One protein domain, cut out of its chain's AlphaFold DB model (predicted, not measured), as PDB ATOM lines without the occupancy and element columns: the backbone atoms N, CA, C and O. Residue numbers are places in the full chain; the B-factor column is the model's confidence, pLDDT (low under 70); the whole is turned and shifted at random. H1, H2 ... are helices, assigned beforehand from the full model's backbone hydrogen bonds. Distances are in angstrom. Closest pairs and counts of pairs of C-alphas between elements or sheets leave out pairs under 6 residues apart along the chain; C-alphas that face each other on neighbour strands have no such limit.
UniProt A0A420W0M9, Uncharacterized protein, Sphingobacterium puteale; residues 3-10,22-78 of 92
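AT A GLANCE: This is residues 3 to 10 and 22 to 78 of the 92 residues of an uncharacterized protein of Sphingobacterium puteale (UniProt A0A420W0M9). Two helices make an open V: the long H2 and the shorter H1 meet near the end of H1 and the start of H2, and residues 40 to 46, of which Val 40 belongs to H1 and the rest to the link between the helices, stick out beyond the place where they meet. Near the far end of H2, Val 3 and Ile 78 come near each other, their C-alphas 6.0 A apart. The printed part has 65 residues, all helix by class, H1 then H2, with no named strand. It is flat, 47 by 27 by 13 A, and only just loose, close to extended, with a radius of gyration of the C-alphas of 16.1 A.

HOW THE PARTS SIT: Look at H1, residues 29 to 40, and H2, residues 48 to 71: they form a helical hairpin and only just touch, with 3 pairs of C-alphas within 8 A. H1 touches with residues 35 to 38 alone, H2 with residues 49 to 50 alone; the closest C-alphas, of Ile 35 and Tyr 50, are 5.8 A apart. They run opposite ways at a steep tilt of 36 degrees, only just past shallow. In H1 and H2 every O i to N i+4 pair is within hydrogen-bond range.

IN THESE COORDINATES: Find C-alpha 29 at (38.655, 20.592, 18.994); from there H1 runs 16.9 A. H2 runs 34.6 A to C-alpha 71 at (60.099, 40.001, 5.538).

THE WHOLE: Residues 11 to 21 are not printed; C-alphas 10 and 22 are 24.1 A apart across the cut. The link from H1 to H2 is short. Residues 29 to 48 have pLDDT under 70.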
ATOM      1  N   VAL A   3      47.845  39.292  -3.798       96.12
ATOM      2  CA  VAL A   3      47.832  37.854  -3.524       96.12
ATOM      3  C   VAL A   3      46.889  37.231  -4.536       96.12
ATOM      4  O   VAL A   3      45.747  37.675  -4.643       96.12
ATOM      5  N   THR A   4      47.366  36.254  -5.295       96.62
ATOM      6  CA  THR A   4      46.576  35.584  -6.328       96.62
ATOM      7  C   THR A   4      46.881  34.093  -6.366       96.62
ATOM      8  O   THR A   4      47.982  33.655  -6.032       96.62
ATOM      9  N   THR A   5      45.888  33.315  -6.785       96.62
ATOM     10  CA  THR A   5      46.019  31.882  -7.073       96.62
ATOM     11  C   THR A   5      46.593  31.632  -8.473       96.62
ATOM     12  O   THR A   5      47.003  30.521  -8.784       96.62
ATOM     13  N   THR A   6      46.649  32.660  -9.326       97.31
ATOM     14  CA  THR A   6      47.256  32.588 -10.661       97.31
ATOM     15  C   THR A   6      48.780  32.622 -10.590       97.31
ATOM     16  O   THR A   6      49.363  33.210  -9.681       97.31
ATOM     17  N   ASN A   7      49.441  32.055 -11.600       96.19
ATOM     18  CA  ASN A   7      50.906  32.049 -11.704       96.19
ATOM     19  C   ASN A   7      51.490  33.358 -12.272       96.19
ATOM     20  O   ASN A   7      52.698  33.469 -12.457       96.19
ATOM     21  N   SER A   8      50.650  34.344 -12.587       96.25
ATOM     22  CA  SER A   8      51.060  35.642 -13.124       96.25
ATOM     23  C   SER A   8      50.025  36.724 -12.808       96.25
ATOM     24  O   SER A   8      48.882  36.429 -12.446       96.25
ATOM     25  N   ILE A   9      50.441  37.986 -12.935       96.94
ATOM     26  CA  ILE A   9      49.580  39.166 -12.823       96.94
ATOM     27  C   ILE A   9      49.610  39.871 -14.178       96.94
ATOM     28  O   ILE A   9      50.681  40.242 -14.656       96.94
ATOM     29  N   GLU A  10      48.448  40.064 -14.797       96.94
ATOM     30  CA  GLU A  10      48.354  40.756 -16.084       96.94
ATOM     31  C   GLU A  10      48.933  42.176 -16.002       96.94
ATOM     32  O   GLU A  10      48.728  42.904 -15.027       96.94
ATOM     33  N   ALA A  22      55.126  29.678   3.568       94.75
ATOM     34  CA  ALA A  22      54.039  28.823   4.019       94.75
ATOM     35  C   ALA A  22      53.443  29.370   5.319       94.75
ATOM     36  O   ALA A  22      54.133  30.008   6.116       94.75
ATOM     37  N   ALA A  23      52.159  29.106   5.535       92.56
ATOM     38  CA  ALA A  23      51.464  29.434   6.768       92.56
ATOM     39  C   ALA A  23      50.523  28.288   7.130       92.56
ATOM     40  O   ALA A  23      49.725  27.860   6.304       92.56
ATOM     41  N   ASN A  24      50.599  27.837   8.381       88.25
ATOM     42  CA  ASN A  24      49.765  26.761   8.904       88.25
ATOM     43  C   ASN A  24      48.852  27.322   9.993       88.25
ATOM     44  O   ASN A  24      49.315  28.022  10.897       88.25
ATOM     45  N   VAL A  25      47.562  27.005   9.926       84.88
ATOM     46  CA  VAL A  25      46.587  27.339  10.968       84.88
ATOM     47  C   VAL A  25      45.901  26.054  11.401       84.88
ATOM     48  O   VAL A  25      45.343  25.340  10.578       84.88
ATOM     49  N   VAL A  26      45.953  25.765  12.702       81.56
ATOM     50  CA  VAL A  26      45.331  24.578  13.296       81.56
ATOM     51  C   VAL A  26      44.073  25.000  14.042       81.56
ATOM     52  O   VAL A  26      44.113  25.894  14.891       81.56
ATOM     53  N   ILE A  27      42.955  24.340  13.743       74.38
ATOM     54  CA  ILE A  27      41.704  24.517  14.475       74.38
ATOM     55  C   ILE A  27      41.658  23.522  15.633       74.38
ATOM     56  O   ILE A  27      41.724  22.314  15.427       74.38
ATOM     57  N   GLY A  28      41.507  24.033  16.855       71.38
ATOM     58  CA  GLY A  28      41.323  23.197  18.040       71.38
ATOM     59  C   GLY A  28      39.939  22.542  18.110       71.38
ATOM     60  O   GLY A  28      38.955  23.048  17.569       71.38
ATOM     61  N   THR A  29      39.847  21.447  18.863       68.00
ATOM     62  CA  THR A  29      38.655  20.592  18.994       68.00
ATOM     63  C   THR A  29      37.408  21.339  19.479       68.00
ATOM     64  O   THR A  29      36.315  21.056  19.004       68.00
ATOM     65  N   ASN A  30      37.558  22.360  20.335       62.69
ATOM     66  CA  ASN A  30      36.442  23.210  20.780       62.69
ATOM     67  C   ASN A  30      35.710  23.893  19.614       62.69
ATOM     68  O   ASN A  30      34.493  24.025  19.628       62.69
ATOM     69  N   ILE A  31      36.449  24.320  18.585       63.91
ATOM     70  CA  ILE A  31      35.867  25.002  17.427       63.91
ATOM     71  C   ILE A  31      35.125  23.999  16.535       63.91
ATOM     72  O   ILE A  31      34.077  24.360  15.995       63.91
ATOM     73  N   PHE A  32      35.641  22.769  16.418       65.12
ATOM     74  CA  PHE A  32      34.989  21.649  15.733       65.12
ATOM     75  C   PHE A  32      33.689  21.228  16.423       65.12
ATOM     76  O   PHE A  32      32.699  20.989  15.738       65.12
ATOM     77  N   SER A  33      33.652  21.192  17.758       65.75
ATOM     78  CA  SER A  33      32.438  20.854  18.514       65.75
ATOM     79  C   SER A  33      31.286  21.820  18.233       65.75
ATOM     80  O   SER A  33      30.170  21.369  17.987       65.75
ATOM     81  N   ASP A  34      31.545  23.129  18.183       63.66
ATOM     82  CA  ASP A  34      30.513  24.118  17.834       63.66
ATOM     83  C   ASP A  34      30.023  23.966  16.383       63.66
ATOM     84  O   ASP A  34      28.866  24.250  16.079       63.66
ATOM     85  N   ILE A  35      30.919  23.572  15.470       62.69
ATOM     86  CA  ILE A  35      30.568  23.283  14.077       62.69
ATOM     87  C   ILE A  35      29.660  22.050  14.052       62.69
ATOM     88  O   ILE A  35      28.573  22.118  13.489       62.69
ATOM     89  N   GLY A  36      30.057  20.966  14.724       58.72
ATOM     90  CA  GLY A  36      29.288  19.728  14.834       58.72
ATOM     91  C   GLY A  36      27.902  19.942  15.439       58.72
ATOM     92  O   GLY A  36      26.921  19.506  14.850       58.72
ATOM     93  N   ALA A  37      27.793  20.685  16.544       59.03
ATOM     94  CA  ALA A  37      26.504  21.048  17.138       59.03
ATOM     95  C   ALA A  37      25.642  21.885  16.176       59.03
ATOM     96  O   ALA A  37      24.445  21.649  16.050       59.03
ATOM     97  N   SER A  38      26.260  22.808  15.430       53.44
ATOM     98  CA  SER A  38      25.575  23.631  14.429       53.44
ATOM     99  C   SER A  38      25.169  22.866  13.165       53.44
ATOM    100  O   SER A  38      24.310  23.372  12.453       53.44
ATOM    101  N   TYR A  39      25.766  21.710  12.850       50.22
ATOM    102  CA  TYR A  39      25.397  20.867  11.700       50.22
ATOM    103  C   TYR A  39      24.156  20.007  11.978       50.22
ATOM    104  O   TYR A  39      23.402  19.721  11.049       50.22
ATOM    105  N   VAL A  40      23.925  19.616  13.237       51.06
ATOM    106  CA  VAL A  40      22.780  18.770  13.626       51.06
ATOM    107  C   VAL A  40      21.442  19.508  13.445       51.06
ATOM    108  O   VAL A  40      20.454  18.882  13.071       51.06
ATOM    109  N   ASP A  41      21.425  20.836  13.595       50.66
ATOM    110  CA  ASP A  41      20.205  21.659  13.486       50.66
ATOM    111  C   ASP A  41      19.946  22.228  12.074       50.66
ATOM    112  O   ASP A  41      18.998  22.984  11.852       50.66
ATOM    113  N   PHE A  42      20.788  21.905  11.089       49.34
ATOM    114  CA  PHE A  42      20.945  22.726   9.891       49.34
ATOM    115  C   PHE A  42      20.356  22.110   8.614       49.34
ATOM    116  O   PHE A  42      21.049  21.799   7.647       49.34
ATOM    117  N   PHE A  43      19.033  22.000   8.565       47.03
ATOM    118  CA  PHE A  43      18.323  21.920   7.289       47.03
ATOM    119  C   PHE A  43      18.028  23.351   6.788       47.03
ATOM    120  O   PHE A  43      17.026  23.946   7.169       47.03
ATOM    121  N   GLY A  44      18.880  23.907   5.908       51.41
ATOM    122  CA  GLY A  44      18.383  24.799   4.841       51.41
ATOM    123  C   GLY A  44      18.788  26.285   4.736       51.41
ATOM    124  O   GLY A  44      18.105  26.989   3.998       51.41
ATOM    125  N   GLY A  45      19.864  26.817   5.338       49.78
ATOM    126  CA  GLY A  45      20.255  28.210   5.002       49.78
ATOM    127  C   GLY A  45      21.546  28.740   5.627       49.78
ATOM    128  O   GLY A  45      21.540  29.063   6.802       49.78
ATOM    129  N   ARG A  46      22.646  28.778   4.846       53.97
ATOM    130  CA  ARG A  46      24.063  29.099   5.211       53.97
ATOM    131  C   ARG A  46      24.526  28.923   6.677       53.97
ATOM    132  O   ARG A  46      24.142  29.684   7.565       53.97
ATOM    133  N   SER A  47      25.423  27.960   6.920       56.41
ATOM    134  CA  SER A  47      25.990  27.653   8.243       56.41
ATOM    135  C   SER A  47      26.893  28.803   8.691       56.41
ATOM    136  O   SER A  47      28.110  28.774   8.524       56.41
ATOM    137  N   THR A  48      26.281  29.855   9.233       63.66
ATOM    138  CA  THR A  48      26.914  31.157   9.497       63.66
ATOM    139  C   THR A  48      28.122  31.025  10.430       63.66
ATOM    140  O   THR A  48      29.099  31.754  10.290       63.66
ATOM    141  N   SER A  49      28.093  30.066  11.359       70.06
ATOM    142  CA  SER A  49      29.183  29.776  12.296       70.06
ATOM    143  C   SER A  49      30.391  29.117  11.612       70.06
ATOM    144  O   SER A  49      31.519  29.570  11.807       70.06
ATOM    145  N   TYR A  50      30.165  28.088  10.789       72.19
ATOM    146  CA  TYR A  50      31.205  27.389  10.033       72.19
ATOM    147  C   TYR A  50      31.859  28.308   8.999       72.19
ATOM    148  O   TYR A  50      33.078  28.473   9.006       72.19
ATOM    149  N   GLU A  51      31.052  28.970   8.162       75.50
ATOM    150  CA  GLU A  51      31.549  29.891   7.133       75.50
ATOM    151  C   GLU A  51      32.376  31.024   7.755       75.50
ATOM    152  O   GLU A  51      33.472  31.322   7.279       75.50
ATOM    153  N   LYS A  52      31.907  31.610   8.866       80.25
ATOM    154  CA  LYS A  52      32.638  32.664   9.581       80.25
ATOM    155  C   LYS A  52      33.986  32.173  10.111       80.25
ATOM    156  O   LYS A  52      34.989  32.865   9.958       80.25
ATOM    157  N   LYS A  53      34.033  30.971  10.690       79.62
ATOM    158  CA  LYS A  53      35.278  30.365  11.188       79.62
ATOM    159  C   LYS A  53      36.267  30.091  10.053       79.62
ATOM    160  O   LYS A  53      37.447  30.409  10.186       79.62
ATOM    161  N   MET A  54      35.789  29.579   8.918       80.75
ATOM    162  CA  MET A  54      36.616  29.405   7.721       80.75
ATOM    163  C   MET A  54      37.170  30.746   7.230       80.75
ATOM    164  O   MET A  54      38.367  30.866   6.984       80.75
ATOM    165  N   GLN A  55      36.338  31.786   7.152       85.25
ATOM    166  CA  GLN A  55      36.784  33.129   6.765       85.25
ATOM    167  C   GLN A  55      37.846  33.694   7.716       85.25
ATOM    168  O   GLN A  55      38.835  34.272   7.259       85.25
ATOM    169  N   GLU A  56      37.682  33.510   9.027       86.00
ATOM    170  CA  GLU A  56      38.677  33.921  10.022       86.00
ATOM    171  C   GLU A  56      40.014  33.193   9.829       86.00
ATOM    172  O   GLU A  56      41.072  33.820   9.933       86.00
ATOM    173  N   MET A  57      39.991  31.905   9.482       87.12
ATOM    174  CA  MET A  57      41.208  31.170   9.138       87.12
ATOM    175  C   MET A  57      41.873  31.691   7.873       87.12
ATOM    176  O   MET A  57      43.063  31.998   7.908       87.12
ATOM    177  N   TYR A  58      41.124  31.836   6.777       88.75
ATOM    178  CA  TYR A  58      41.661  32.366   5.521       88.75
ATOM    179  C   TYR A  58      42.297  33.739   5.725       88.75
ATOM    180  O   TYR A  58      43.372  34.014   5.185       88.75
ATOM    181  N   LYS A  59      41.674  34.586   6.553       91.12
ATOM    182  CA  LYS A  59      42.230  35.883   6.932       91.12
ATOM    183  C   LYS A  59      43.568  35.727   7.660       91.12
ATOM    184  O   LYS A  59      44.540  36.346   7.235       91.12
ATOM    185  N   ARG A  60      43.644  34.870   8.684       92.06
ATOM    186  CA  ARG A  60      44.890  34.612   9.430       92.06
ATOM    187  C   ARG A  60      45.998  34.041   8.544       92.06
ATOM    188  O   ARG A  60      47.120  34.528   8.606       92.06
ATOM    189  N   ILE A  61      45.692  33.053   7.701       93.56
ATOM    190  CA  ILE A  61      46.647  32.465   6.745       93.56
ATOM    191  C   ILE A  61      47.183  33.558   5.819       93.56
ATOM    192  O   ILE A  61      48.393  33.741   5.699       93.56
ATOM    193  N   THR A  62      46.284  34.335   5.215       93.62
ATOM    194  CA  THR A  62      46.653  35.396   4.274       93.62
ATOM    195  C   THR A  62      47.486  36.489   4.944       93.62
ATOM    196  O   THR A  62      48.421  37.005   4.335       93.62
ATOM    197  N   GLU A  63      47.171  36.867   6.184       94.94
ATOM    198  CA  GLU A  63      47.949  37.846   6.954       94.94
ATOM    199  C   GLU A  63      49.359  37.329   7.267       94.94
ATOM    200  O   GLU A  63      50.327  38.045   7.011       94.94
ATOM    201  N   THR A  64      49.493  36.079   7.718       95.81
ATOM    202  CA  THR A  64      50.795  35.444   7.983       95.81
ATOM    203  C   THR A  64      51.646  35.350   6.716       95.81
ATOM    204  O   THR A  64      52.819  35.719   6.728       95.81
ATOM    205  N   LEU A  65      51.054  34.929   5.594       96.81
ATOM    206  CA  LEU A  65      51.753  34.878   4.308       96.81
ATOM    207  C   LEU A  65      52.206  36.273   3.862       96.81
ATOM    208  O   LEU A  65      53.346  36.446   3.438       96.81
ATOM    209  N   LYS A  66      51.357  37.297   4.015       96.50
ATOM    210  CA  LYS A  66      51.728  38.685   3.700       96.50
ATOM    211  C   LYS A  66      52.896  39.176   4.550       96.50
ATOM    212  O   LYS A  66      53.782  39.840   4.020       96.50
ATOM    213  N   GLN A  67      52.918  38.855   5.842       96.19
ATOM    214  CA  GLN A  67      54.033  39.203   6.727       96.19
ATOM    215  C   GLN A  67      55.329  38.495   6.304       96.19
ATOM    216  O   GLN A  67      56.371  39.143   6.215       96.19
ATOM    217  N   GLY A  68      55.262  37.202   5.967       96.31
ATOM    218  CA  GLY A  68      56.406  36.445   5.447       96.31
ATOM    219  C   GLY A  68      56.947  37.021   4.134       96.31
ATOM    220  O   GLY A  68      58.147  37.253   4.004       96.31
ATOM    221  N   ALA A  69      56.059  37.352   3.195       97.12
ATOM    222  CA  ALA A  69      56.421  38.013   1.942       97.12
ATOM    223  C   ALA A  69      57.077  39.386   2.183       97.12
ATOM    224  O   ALA A  69      58.082  39.715   1.555       97.12
ATOM    225  N   GLN A  70      56.568  40.177   3.132       96.00
ATOM    226  CA  GLN A  70      57.179  41.461   3.493       96.00
ATOM    227  C   GLN A  70      58.582  41.290   4.088       96.00
ATOM    228  O   GLN A  70      59.478  42.064   3.749       96.00
ATOM    229  N   ALA A  71      58.798  40.272   4.927       96.38
ATOM    230  CA  ALA A  71      60.099  40.001   5.538       96.38
ATOM    231  C   ALA A  71      61.192  39.709   4.495       96.38
ATOM    232  O   ALA A  71      62.339  40.123   4.666       96.38
ATOM    233  N   ILE A  72      60.825  39.079   3.375       95.81
ATOM    234  CA  ILE A  72      61.725  38.804   2.240       95.81
ATOM    235  C   ILE A  72      61.676  39.889   1.149       95.81
ATOM    236  O   ILE A  72      62.248  39.710   0.073       95.81
ATOM    237  N   ARG A  73      61.031  41.031   1.430       95.44
ATOM    238  CA  ARG A  73      60.862  42.180   0.520       95.44
ATOM    239  C   ARG A  73      60.128  41.852  -0.789       95.44
ATOM    240  O   ARG A  73      60.337  42.537  -1.787       95.44
ATOM    241  N   ALA A  74      59.271  40.834  -0.786       97.00
ATOM    242  CA  ALA A  74      58.337  40.585  -1.877       97.00
ATOM    243  C   ALA A  74      57.153  41.565  -1.795       97.00
ATOM    244  O   ALA A  74      56.725  41.970  -0.711       97.00
ATOM    245  N   ASP A  75      56.605  41.945  -2.946       95.62
ATOM    246  CA  ASP A  75      55.474  42.871  -3.086       95.62
ATOM    247  C   ASP A  75      54.188  42.190  -3.598       95.62
ATOM    248  O   ASP A  75      53.087  42.760  -3.495       95.62
ATOM    249  N   ALA A  76      54.310  40.944  -4.067       97.06
ATOM    250  CA  ALA A  76      53.224  40.080  -4.503       97.06
ATOM    251  C   ALA A  76      53.439  38.611  -4.092       97.06
ATOM    252  O   ALA A  76      54.566  38.139  -3.971       97.06
ATOM    253  N   ILE A  77      52.329  37.894  -3.914       97.50
ATOM    254  CA  ILE A  77      52.260  36.438  -3.760       97.50
ATOM    255  C   ILE A  77      51.444  35.910  -4.943       97.50
ATOM    256  O   ILE A  77      50.301  36.327  -5.142       97.50
ATOM    257  N   ILE A  78      52.031  35.014  -5.728       97.31
ATOM    258  CA  ILE A  78      51.404  34.351  -6.878       97.31
ATOM    259  C   ILE A  78      51.367  32.843  -6.631       97.31
ATOM    260  O   ILE A  78      52.170  32.334  -5.850       97.31
TER     261      ILE A  78